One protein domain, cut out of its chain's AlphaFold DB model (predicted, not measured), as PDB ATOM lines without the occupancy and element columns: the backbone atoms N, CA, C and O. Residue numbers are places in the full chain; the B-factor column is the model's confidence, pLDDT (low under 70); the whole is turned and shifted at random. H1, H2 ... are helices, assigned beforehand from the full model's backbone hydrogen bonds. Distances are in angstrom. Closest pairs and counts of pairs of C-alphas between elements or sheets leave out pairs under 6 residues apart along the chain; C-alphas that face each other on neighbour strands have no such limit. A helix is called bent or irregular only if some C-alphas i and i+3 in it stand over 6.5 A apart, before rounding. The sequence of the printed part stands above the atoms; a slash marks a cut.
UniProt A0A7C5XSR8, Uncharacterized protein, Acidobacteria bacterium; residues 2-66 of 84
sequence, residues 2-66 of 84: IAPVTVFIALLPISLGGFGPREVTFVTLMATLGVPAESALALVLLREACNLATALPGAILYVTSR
ATOM      1  N   ILE A   2     -30.690  20.443 -29.562       84.56
ATOM      2  CA  ILE A   2     -31.951  19.707 -29.321       84.56
ATOM      3  C   ILE A   2     -33.166  20.364 -29.993       84.56
ATOM      4  O   ILE A   2     -33.875  19.710 -30.753       84.56
ATOM      5  N   ALA A   3     -33.374  21.665 -29.769       86.19
ATOM      6  CA  ALA A   3     -34.520  22.391 -30.318       86.19
ATOM      7  C   ALA A   3     -34.614  22.365 -31.862       86.19
ATOM      8  O   ALA A   3     -35.660  21.948 -32.351       86.19
ATOM      9  N   PRO A   4     -33.580  22.740 -32.646       90.25
ATOM     10  CA  PRO A   4     -33.704  22.764 -34.106       90.25
ATOM     11  C   PRO A   4     -33.971  21.382 -34.720       90.25
ATOM     12  O   PRO A   4     -34.798  21.278 -35.619       90.25
ATOM     13  N   VAL A   5     -33.348  20.312 -34.208       91.56
ATOM     14  CA  VAL A   5     -33.592  18.941 -34.703       91.56
ATOM     15  C   VAL A   5     -35.010  18.476 -34.363       91.56
ATOM     16  O   VAL A   5     -35.711  17.926 -35.207       91.56
ATOM     17  N   THR A   6     -35.459  18.752 -33.139       88.69
ATOM     18  CA  THR A   6     -36.807  18.403 -32.674       88.69
ATOM     19  C   THR A   6     -37.886  19.121 -33.495       88.69
ATOM     20  O   THR A   6     -38.880  18.510 -33.877       88.69
ATOM     21  N   VAL A   7     -37.681  20.404 -33.815       88.31
ATOM     22  CA  VAL A   7     -38.599  21.180 -34.668       88.31
ATOM     23  C   VAL A   7     -38.594  20.658 -36.102       88.31
ATOM     24  O   VAL A   7     -39.659  20.523 -36.690       88.31
ATOM     25  N   PHE A   8     -37.430  20.308 -36.653       91.81
ATOM     26  CA  PHE A   8     -37.346  19.735 -37.996       91.81
ATOM     27  C   PHE A   8     -38.177  18.452 -38.135       91.81
ATOM     28  O   PHE A   8     -38.939  18.318 -39.086       91.81
ATOM     29  N   ILE A   9     -38.099  17.546 -37.154       91.56
ATOM     30  CA  ILE A   9     -38.926  16.330 -37.131       91.56
ATOM     31  C   ILE A   9     -40.421  16.669 -37.049       91.56
ATOM     32  O   ILE A   9     -41.228  16.021 -37.708       91.56
ATOM     33  N   ALA A  10     -40.800  17.700 -36.288       89.12
ATOM     34  CA  ALA A  10     -42.196  18.121 -36.166       89.12
ATOM     35  C   ALA A  10     -42.784  18.702 -37.468       89.12
ATOM     36  O   ALA A  10     -44.000  18.687 -37.642       89.12
ATOM     37  N   LEU A  11     -41.936  19.197 -38.378       91.00
ATOM     38  CA  LEU A  11     -42.345  19.682 -39.701       91.00
ATOM     39  C   LEU A  11     -42.615  18.549 -40.694       91.00
ATOM     40  O   LEU A  11     -43.213  18.790 -41.743       91.00
ATOM     41  N   LEU A  12     -42.172  17.324 -40.395       90.50
ATOM     42  CA  LEU A  12     -42.483  16.178 -41.236       90.50
ATOM     43  C   LEU A  12     -44.000  15.929 -41.179       90.50
ATOM     44  O   LEU A  12     -44.543  15.760 -40.083       90.50
ATOM     45  N   PRO A  13     -44.706  15.838 -42.324       86.25
ATOM     46  CA  PRO A  13     -46.154  15.620 -42.373       86.25
ATOM     47  C   PRO A  13     -46.524  14.151 -42.092       86.25
ATOM     48  O   PRO A  13     -47.404  13.577 -42.723       86.25
ATOM     49  N   ILE A  14     -45.806  13.522 -41.165       91.12
ATOM     50  CA  ILE A  14     -45.985  12.132 -40.738       91.12
ATOM     51  C   ILE A  14     -46.919  12.028 -39.530       91.12
ATOM     52  O   ILE A  14     -47.417  10.946 -39.232       91.12
ATOM     53  N   SER A  15     -47.141  13.140 -38.823       86.50
ATOM     54  CA  SER A  15     -48.020  13.211 -37.660       86.50
ATOM     55  C   SER A  15     -48.722  14.567 -37.562       86.50
ATOM     56  O   SER A  15     -48.239  15.578 -38.075       86.50
ATOM     57  N   LEU A  16     -49.859  14.593 -36.866       81.94
ATOM     58  CA  LEU A  16     -50.624  15.800 -36.562       81.94
ATOM     59  C   LEU A  16     -49.787  16.753 -35.700       81.94
ATOM     60  O   LEU A  16     -49.533  16.492 -34.526       81.94
ATOM     61  N   GLY A  17     -49.327  17.853 -36.301       80.00
ATOM     62  CA  GLY A  17     -48.522  18.868 -35.611       80.00
ATOM     63  C   GLY A  17     -47.184  18.354 -35.060       80.00
ATOM     64  O   GLY A  17     -46.611  18.985 -34.177       80.00
ATOM     65  N   GLY A  18     -46.705  17.199 -35.539       83.00
ATOM     66  CA  GLY A  18     -45.469  16.577 -35.063       83.00
ATOM     67  C   GLY A  18     -45.581  15.780 -33.757       83.00
ATOM     68  O   GLY A  18     -44.552  15.300 -33.283       83.00
ATOM     69  N   PHE A  19     -46.783  15.600 -33.192       85.44
ATOM     70  CA  PHE A  19     -47.000  14.829 -31.957       85.44
ATOM     71  C   PHE A  19     -46.585  13.357 -32.109       85.44
ATOM     72  O   PHE A  19     -46.969  12.689 -33.063       85.44
ATOM     73  N   GLY A  20     -45.837  12.824 -31.152       89.62
ATOM     74  CA  GLY A  20     -45.197  11.510 -31.165       89.62
ATOM     75  C   GLY A  20     -43.724  11.583 -31.598       89.62
ATOM     76  O   GLY A  20     -42.836  11.477 -30.747       89.62
ATOM     77  N   PRO A  21     -43.416  11.746 -32.903       92.69
ATOM     78  CA  PRO A  21     -42.039  11.736 -33.406       92.69
ATOM     79  C   PRO A  21     -41.152  12.817 -32.786       92.69
ATOM     80  O   PRO A  21     -39.966  12.591 -32.527       92.69
ATOM     81  N   ARG A  22     -41.724  13.994 -32.528       92.75
ATOM     82  CA  ARG A  22     -41.025  15.113 -31.905       92.75
ATOM     83  C   ARG A  22     -40.608  14.786 -30.469       92.75
ATOM     84  O   ARG A  22     -39.469  15.051 -30.087       92.75
ATOM     85  N   GLU A  23     -41.504  14.204 -29.684       94.25
ATOM     86  CA  GLU A  23     -41.281  13.852 -28.281       94.25
ATOM     87  C   GLU A  23     -40.243  12.737 -28.171       94.25
ATOM     88  O   GLU A  23     -39.322  12.839 -27.361       94.25
ATOM     89  N   VAL A  24     -40.320  11.729 -29.047       94.44
ATOM     90  CA  VAL A  24     -39.301  10.672 -29.139       94.44
ATOM     91  C   VAL A  24     -37.939  11.275 -29.465       94.44
ATOM     92  O   VAL A  24     -36.973  11.005 -28.761       94.44
ATOM     93  N   THR A  25     -37.865  12.157 -30.465       94.19
ATOM     94  CA  THR A  25     -36.614  12.837 -30.837       94.19
ATOM     95  C   THR A  25     -36.031  13.622 -29.663       94.19
ATOM     96  O   THR A  25     -34.832  13.543 -29.397       94.19
ATOM     97  N   PHE A  26     -36.872  14.352 -28.928       95.12
ATOM     98  CA  PHE A  26     -36.446  15.093 -27.746       95.12
ATOM     99  C   PHE A  26     -35.873  14.166 -26.668       95.12
ATOM    100  O   PHE A  26     -34.785  14.431 -26.156       95.12
ATOM    101  N   VAL A  27     -36.564  13.064 -26.358       96.50
ATOM    102  CA  VAL A  27     -36.112  12.069 -25.374       96.50
ATOM    103  C   VAL A  27     -34.800  11.419 -25.817       96.50
ATOM    104  O   VAL A  27     -33.864  11.343 -25.023       96.50
ATOM    105  N   THR A  28     -34.676  11.023 -27.086       95.75
ATOM    106  CA  THR A  28     -33.445  10.435 -27.638       95.75
ATOM    107  C   THR A  28     -32.261  11.395 -27.537       95.75
ATOM    108  O   THR A  28     -31.164  10.987 -27.162       95.75
ATOM    109  N   LEU A  29     -32.466  12.683 -27.819       94.44
ATOM    110  CA  LEU A  29     -31.407  13.685 -27.696       94.44
ATOM    111  C   LEU A  29     -31.062  13.978 -26.231       94.44
ATOM    112  O   LEU A  29     -29.889  14.137 -25.910       94.44
ATOM    113  N   MET A  30     -32.044  13.994 -25.330       95.06
ATOM    114  CA  MET A  30     -31.805  14.138 -23.890       95.06
ATOM    115  C   MET A  30     -31.062  12.936 -23.294       95.06
ATOM    116  O   MET A  30     -30.230  13.117 -22.404       95.06
ATOM    117  N   ALA A  31     -31.267  11.733 -23.833       94.81
ATOM    118  CA  ALA A  31     -30.510  10.549 -23.434       94.81
ATOM    119  C   ALA A  31     -29.000  10.712 -23.691       94.81
ATOM    120  O   ALA A  31     -28.190  10.256 -22.886       94.81
ATOM    121  N   THR A  32     -28.598  11.442 -24.743       94.94
ATOM    122  CA  THR A  32     -27.172  11.755 -24.993       94.94
ATOM    123  C   THR A  32     -26.546  12.655 -23.925       94.94
ATOM    124  O   THR A  32     -25.326  12.707 -23.803       94.94
ATOM    125  N   LEU A  33     -27.374  13.334 -23.126       94.50
ATOM    126  CA  LEU A  33     -26.962  14.158 -21.990       94.50
ATOM    127  C   LEU A  33     -27.059  13.404 -20.651       94.50
ATOM    128  O   LEU A  33     -26.869  14.007 -19.598       94.50
ATOM    129  N   GLY A  34     -27.370  12.101 -20.674       95.25
ATOM    130  CA  GLY A  34     -27.517  11.271 -19.476       95.25
ATOM    131  C   GLY A  34     -28.840  11.461 -18.730       95.25
ATOM    132  O   GLY A  34     -28.962  11.029 -17.585       95.25
ATOM    133  N   VAL A  35     -29.834  12.109 -19.345       96.06
ATOM    134  CA  VAL A  35     -31.151  12.308 -18.725       96.06
ATOM    135  C   VAL A  35     -31.985  11.023 -18.856       96.06
ATOM    136  O   VAL A  35     -32.117  10.514 -19.972       96.06
ATOM    137  N   PRO A  36     -32.589  10.513 -17.763       96.88
ATOM    138  CA  PRO A  36     -33.513   9.381 -17.823       96.88
ATOM    139  C   PRO A  36     -34.707   9.652 -18.743       96.88
ATOM    140  O   PRO A  36     -35.217  10.778 -18.801       96.88
ATOM    141  N   ALA A  37     -35.174   8.618 -19.441       95.38
ATOM    142  CA  ALA A  37     -36.236   8.744 -20.438       95.38
ATOM    143  C   ALA A  37     -37.552   9.243 -19.824       95.38
ATOM    144  O   ALA A  37     -38.238  10.069 -20.422       95.38
ATOM    145  N   GLU A  38     -37.867   8.803 -18.609       96.94
ATOM    146  CA  GLU A  38     -39.059   9.180 -17.853       96.94
ATOM    147  C   GLU A  38     -39.058  10.681 -17.543       96.94
ATOM    148  O   GLU A  38     -40.052  11.372 -17.769       96.94
ATOM    149  N   SER A  39     -37.915  11.208 -17.095       96.94
ATOM    150  CA  SER A  39     -37.737  12.631 -16.793       96.94
ATOM    151  C   SER A  39     -37.785  13.492 -18.055       96.94
ATOM    152  O   SER A  39     -38.424  14.546 -18.066       96.94
ATOM    153  N   ALA A  40     -37.136  13.048 -19.135       96.56
ATOM    154  CA  ALA A  40     -37.161  13.750 -20.416       96.56
ATOM    155  C   ALA A  40     -38.576  13.780 -21.019       96.56
ATOM    156  O   ALA A  40     -39.000  14.813 -21.546       96.56
ATOM    157  N   LEU A  41     -39.317  12.676 -20.896       96.12
ATOM    158  CA  LEU A  41     -40.697  12.575 -21.355       96.12
ATOM    159  C   LEU A  41     -41.624  13.477 -20.529       96.12
ATOM    160  O   LEU A  41     -42.412  14.233 -21.094       96.12
ATOM    161  N   ALA A  42     -41.499  13.468 -19.200       97.38
ATOM    162  CA  ALA A  42     -42.268  14.362 -18.337       97.38
ATOM    163  C   ALA A  42     -42.020  15.839 -18.685       97.38
ATOM    164  O   ALA A  42     -42.962  16.627 -18.777       97.38
ATOM    165  N   LEU A  43     -40.761  16.207 -18.944       95.62
ATOM    166  CA  LEU A  43     -40.384  17.568 -19.315       95.62
ATOM    167  C   LEU A  43     -40.989  18.001 -20.657       95.62
ATOM    168  O   LEU A  43     -41.499  19.119 -20.760       95.62
ATOM    169  N   VAL A  44     -40.936  17.148 -21.687       94.44
ATOM    170  CA  VAL A  44     -41.497  17.500 -23.001       94.44
ATOM    171  C   VAL A  44     -43.022  17.574 -22.958       94.44
ATOM    172  O   VAL A  44     -43.592  18.502 -23.522       94.44
ATOM    173  N   LEU A  45     -43.686  16.690 -22.210       95.31
ATOM    174  CA  LEU A  45     -45.136  16.752 -22.021       95.31
ATOM    175  C   LEU A  45     -45.560  18.011 -21.258       95.31
ATOM    176  O   LEU A  45     -46.522  18.669 -21.648       95.31
ATOM    177  N   LEU A  46     -44.818  18.392 -20.213       96.31
ATOM    178  CA  LEU A  46     -45.068  19.634 -19.482       96.31
ATOM    179  C   LEU A  46     -44.906  20.858 -20.390       96.31
ATOM    180  O   LEU A  46     -45.741  21.759 -20.373       96.31
ATOM    181  N   ARG A  47     -43.859  20.874 -21.220       93.69
ATOM    182  CA  ARG A  47     -43.640  21.925 -22.217       93.69
ATOM    183  C   ARG A  47     -44.819  22.035 -23.183       93.69
ATOM    184  O   ARG A  47     -45.247  23.152 -23.455       93.69
ATOM    185  N   GLU A  48     -45.344  20.917 -23.684       92.00
ATOM    186  CA  GLU A  48     -46.507  20.931 -24.579       92.00
ATOM    187  C   GLU A  48     -47.780  21.387 -23.875       92.00
ATOM    188  O   GLU A  48     -48.536  22.167 -24.447       92.00
ATOM    189  N   ALA A  49     -47.988  20.992 -22.619       94.69
ATOM    190  CA  ALA A  49     -49.099  21.495 -21.821       94.69
ATOM    191  C   ALA A  49     -49.015  23.019 -21.637       94.69
ATOM    192  O   ALA A  49     -50.007  23.722 -21.834       94.69
ATOM    193  N   CYS A  50     -47.826  23.549 -21.331       96.44
ATOM    194  CA  CYS A  50     -47.593  24.991 -21.264       96.44
ATOM    195  C   CYS A  50     -47.833  25.666 -22.619       96.44
ATOM    196  O   CYS A  50     -48.505  26.690 -22.671       96.44
ATOM    197  N   ASN A  51     -47.325  25.086 -23.709       92.19
ATOM    198  CA  ASN A  51     -47.498  25.620 -25.057       92.19
ATOM    199  C   ASN A  51     -48.986  25.692 -25.438       92.19
ATOM    200  O   ASN A  51     -49.466  26.729 -25.899       92.19
ATOM    201  N   LEU A  52     -49.743  24.630 -25.150       91.88
ATOM    202  CA  LEU A  52     -51.186  24.584 -25.354       91.88
ATOM    203  C   LEU A  52     -51.903  25.633 -24.497       91.88
ATOM    204  O   LEU A  52     -52.729  26.375 -25.021       91.88
ATOM    205  N   ALA A  53     -51.543  25.760 -23.217       96.19
ATOM    206  CA  ALA A  53     -52.101  26.777 -22.329       96.19
ATOM    207  C   ALA A  53     -51.834  28.202 -22.841       96.19
ATOM    208  O   ALA A  53     -52.732  29.041 -22.818       96.19
ATOM    209  N   THR A  54     -50.637  28.473 -23.372       95.12
ATOM    210  CA  THR A  54     -50.304  29.775 -23.975       95.12
ATOM    211  C   THR A  54     -50.974  30.012 -25.324       95.12
ATOM    212  O   THR A  54     -51.140  31.163 -25.721       95.12
ATOM    213  N   ALA A  55     -51.395  28.954 -26.021       92.38
ATOM    214  CA  ALA A  55     -52.164  29.067 -27.253       92.38
ATOM    215  C   ALA A  55     -53.648  29.380 -26.991       92.38
ATOM    216  O   ALA A  55     -54.314  29.921 -27.875       92.38
ATOM    217  N   LEU A  56     -54.168  29.101 -25.785       94.81
ATOM    218  CA  LEU A  56     -55.579  29.327 -25.442       94.81
ATOM    219  C   LEU A  56     -56.033  30.781 -25.628       94.81
ATOM    220  O   LEU A  56     -57.066  30.964 -26.262       94.81
ATOM    221  N   PRO A  57     -55.314  31.827 -25.167       93.88
ATOM    222  CA  PRO A  57     -55.719  33.209 -25.422       93.88
ATOM    223  C   PRO A  57     -55.849  33.516 -26.916       93.88
ATOM    224  O   PRO A  57     -56.830  34.124 -27.332       93.88
ATOM    225  N   GLY A  58     -54.901  33.043 -27.734       91.88
ATOM    226  CA  GLY A  58     -54.958  33.191 -29.188       91.88
ATOM    227  C   GLY A  58     -56.153  32.457 -29.797       91.88
ATOM    228  O   GLY A  58     -56.857  33.020 -30.630       91.88
ATOM    229  N   ALA A  59     -56.434  31.238 -29.333       91.25
ATOM    230  CA  ALA A  59     -57.598  30.467 -29.757       91.25
ATOM    231  C   ALA A  59     -58.920  31.147 -29.358       91.25
ATOM    232  O   ALA A  59     -59.832  31.238 -30.177       91.25
ATOM    233  N   ILE A  60     -59.013  31.674 -28.133       93.75
ATOM    234  CA  ILE A  60     -60.180  32.413 -27.637       93.75
ATOM    235  C   ILE A  60     -60.402  33.660 -28.492       93.75
ATOM    236  O   ILE A  60     -61.497  33.834 -29.017       93.75
ATOM    237  N   LEU A  61     -59.368  34.487 -28.687       94.06
ATOM    238  CA  LEU A  61     -59.446  35.684 -29.530       94.06
ATOM    239  C   LEU A  61     -59.833  35.349 -30.971       94.06
ATOM    240  O   LEU A  61     -60.618  36.064 -31.585       94.06
ATOM    241  N   TYR A  62     -59.308  34.258 -31.523       90.38
ATOM    242  CA  TYR A  62     -59.641  33.815 -32.871       90.38
ATOM    243  C   TYR A  62     -61.119  33.423 -33.003       90.38
ATOM    244  O   TYR A  62     -61.786  33.839 -33.949       90.38
ATOM    245  N   VAL A  63     -61.658  32.660 -32.048       92.94
ATOM    246  CA  VAL A  63     -63.068  32.242 -32.068       92.94
ATOM    247  C   VAL A  63     -64.003  33.429 -31.822       92.94
ATOM    248  O   VAL A  63     -65.025  33.539 -32.495       92.94
ATOM    249  N   THR A  64     -63.657  34.350 -30.918       92.06
ATOM    250  CA  THR A  64     -64.496  35.526 -30.632       92.06
ATOM    251  C   THR A  64     -64.437  36.585 -31.736       92.06
ATOM    252  O   THR A  64     -65.460  37.191 -32.041       92.06
ATOM    253  N   SER A  65     -63.291  36.779 -32.403       82.06
ATOM    254  CA  SER A  65     -63.146  37.733 -33.522       82.06
ATOM    255  C   SER A  65     -63.753  37.247 -34.843       82.06
ATOM    256  O   SER A  65     -64.220  38.066 -35.633       82.06
ATOM    257  N   ARG A  66     -63.848  35.930 -35.080       60.88
ATOM    258  CA  ARG A  66     -64.610  35.357 -36.211       60.88
ATOM    259  C   ARG A  66     -66.105  35.708 -36.151       60.88
ATOM    260  O   ARG A  66     -66.737  35.786 -37.200       60.88
TER     261      ARG A  66
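What this domain is: This is residues 2 to 66 of the 84 residues of an uncharacterized protein of Acidobacteria bacterium (UniProt A0A7C5XSR8). A small head, in which the helical hairpin H1 and H2 packs through H2 on the first part of H3, has one long arm: bent H3 runs on, and its residues 49 to 66 stick out free. The printed part has 65 residues with three named helices, H1, H2, H3, and is all helix. It is loose, with a radius of gyration of the C-alphas of 14.1 A, spanning 46 by 24 by 16 A.

Where its parts are: Find C-alpha 2 at (-31.951, 19.707, -29.321); from there H1 runs to residue 10. H2 is residues 21 to 31, 15.3 A. H3, residues 37 to 66, was assigned as one helix by its hydrogen bonds but is bent: C-alphas 54 and 57 are 6.6 A apart. Its arms are H3a, residues 37 to 54, 25.5 A, and H3b, residues 57 to 66, ending at (-64.610, 35.357, -36.211).

How they stand to each other: H1 and H2 touch, opposite ways at a shallow tilt of 23 degrees; their closest C-alphas, Ala 10 and Arg 22, are 5.3 A apart. H2 touches H3a, with its residues 37 to 45 alone, opposite ways at a steep tilt of 47 degrees; the closest C-alphas, Val 27 and Ala 40, are 5.3 A apart. H3a and H3b stand at 36 degrees, only just steep. H1 and H3a are apart. In H1, H2, H3a and H3b every O i to N i+4 pair is within hydrogen-bond range.

The domain as a whole: The farthest C-alphas, Gly 34 and Arg 66, are 47.3 A apart. The printed part has no cut and no long link; residue 66 is under pLDDT 70.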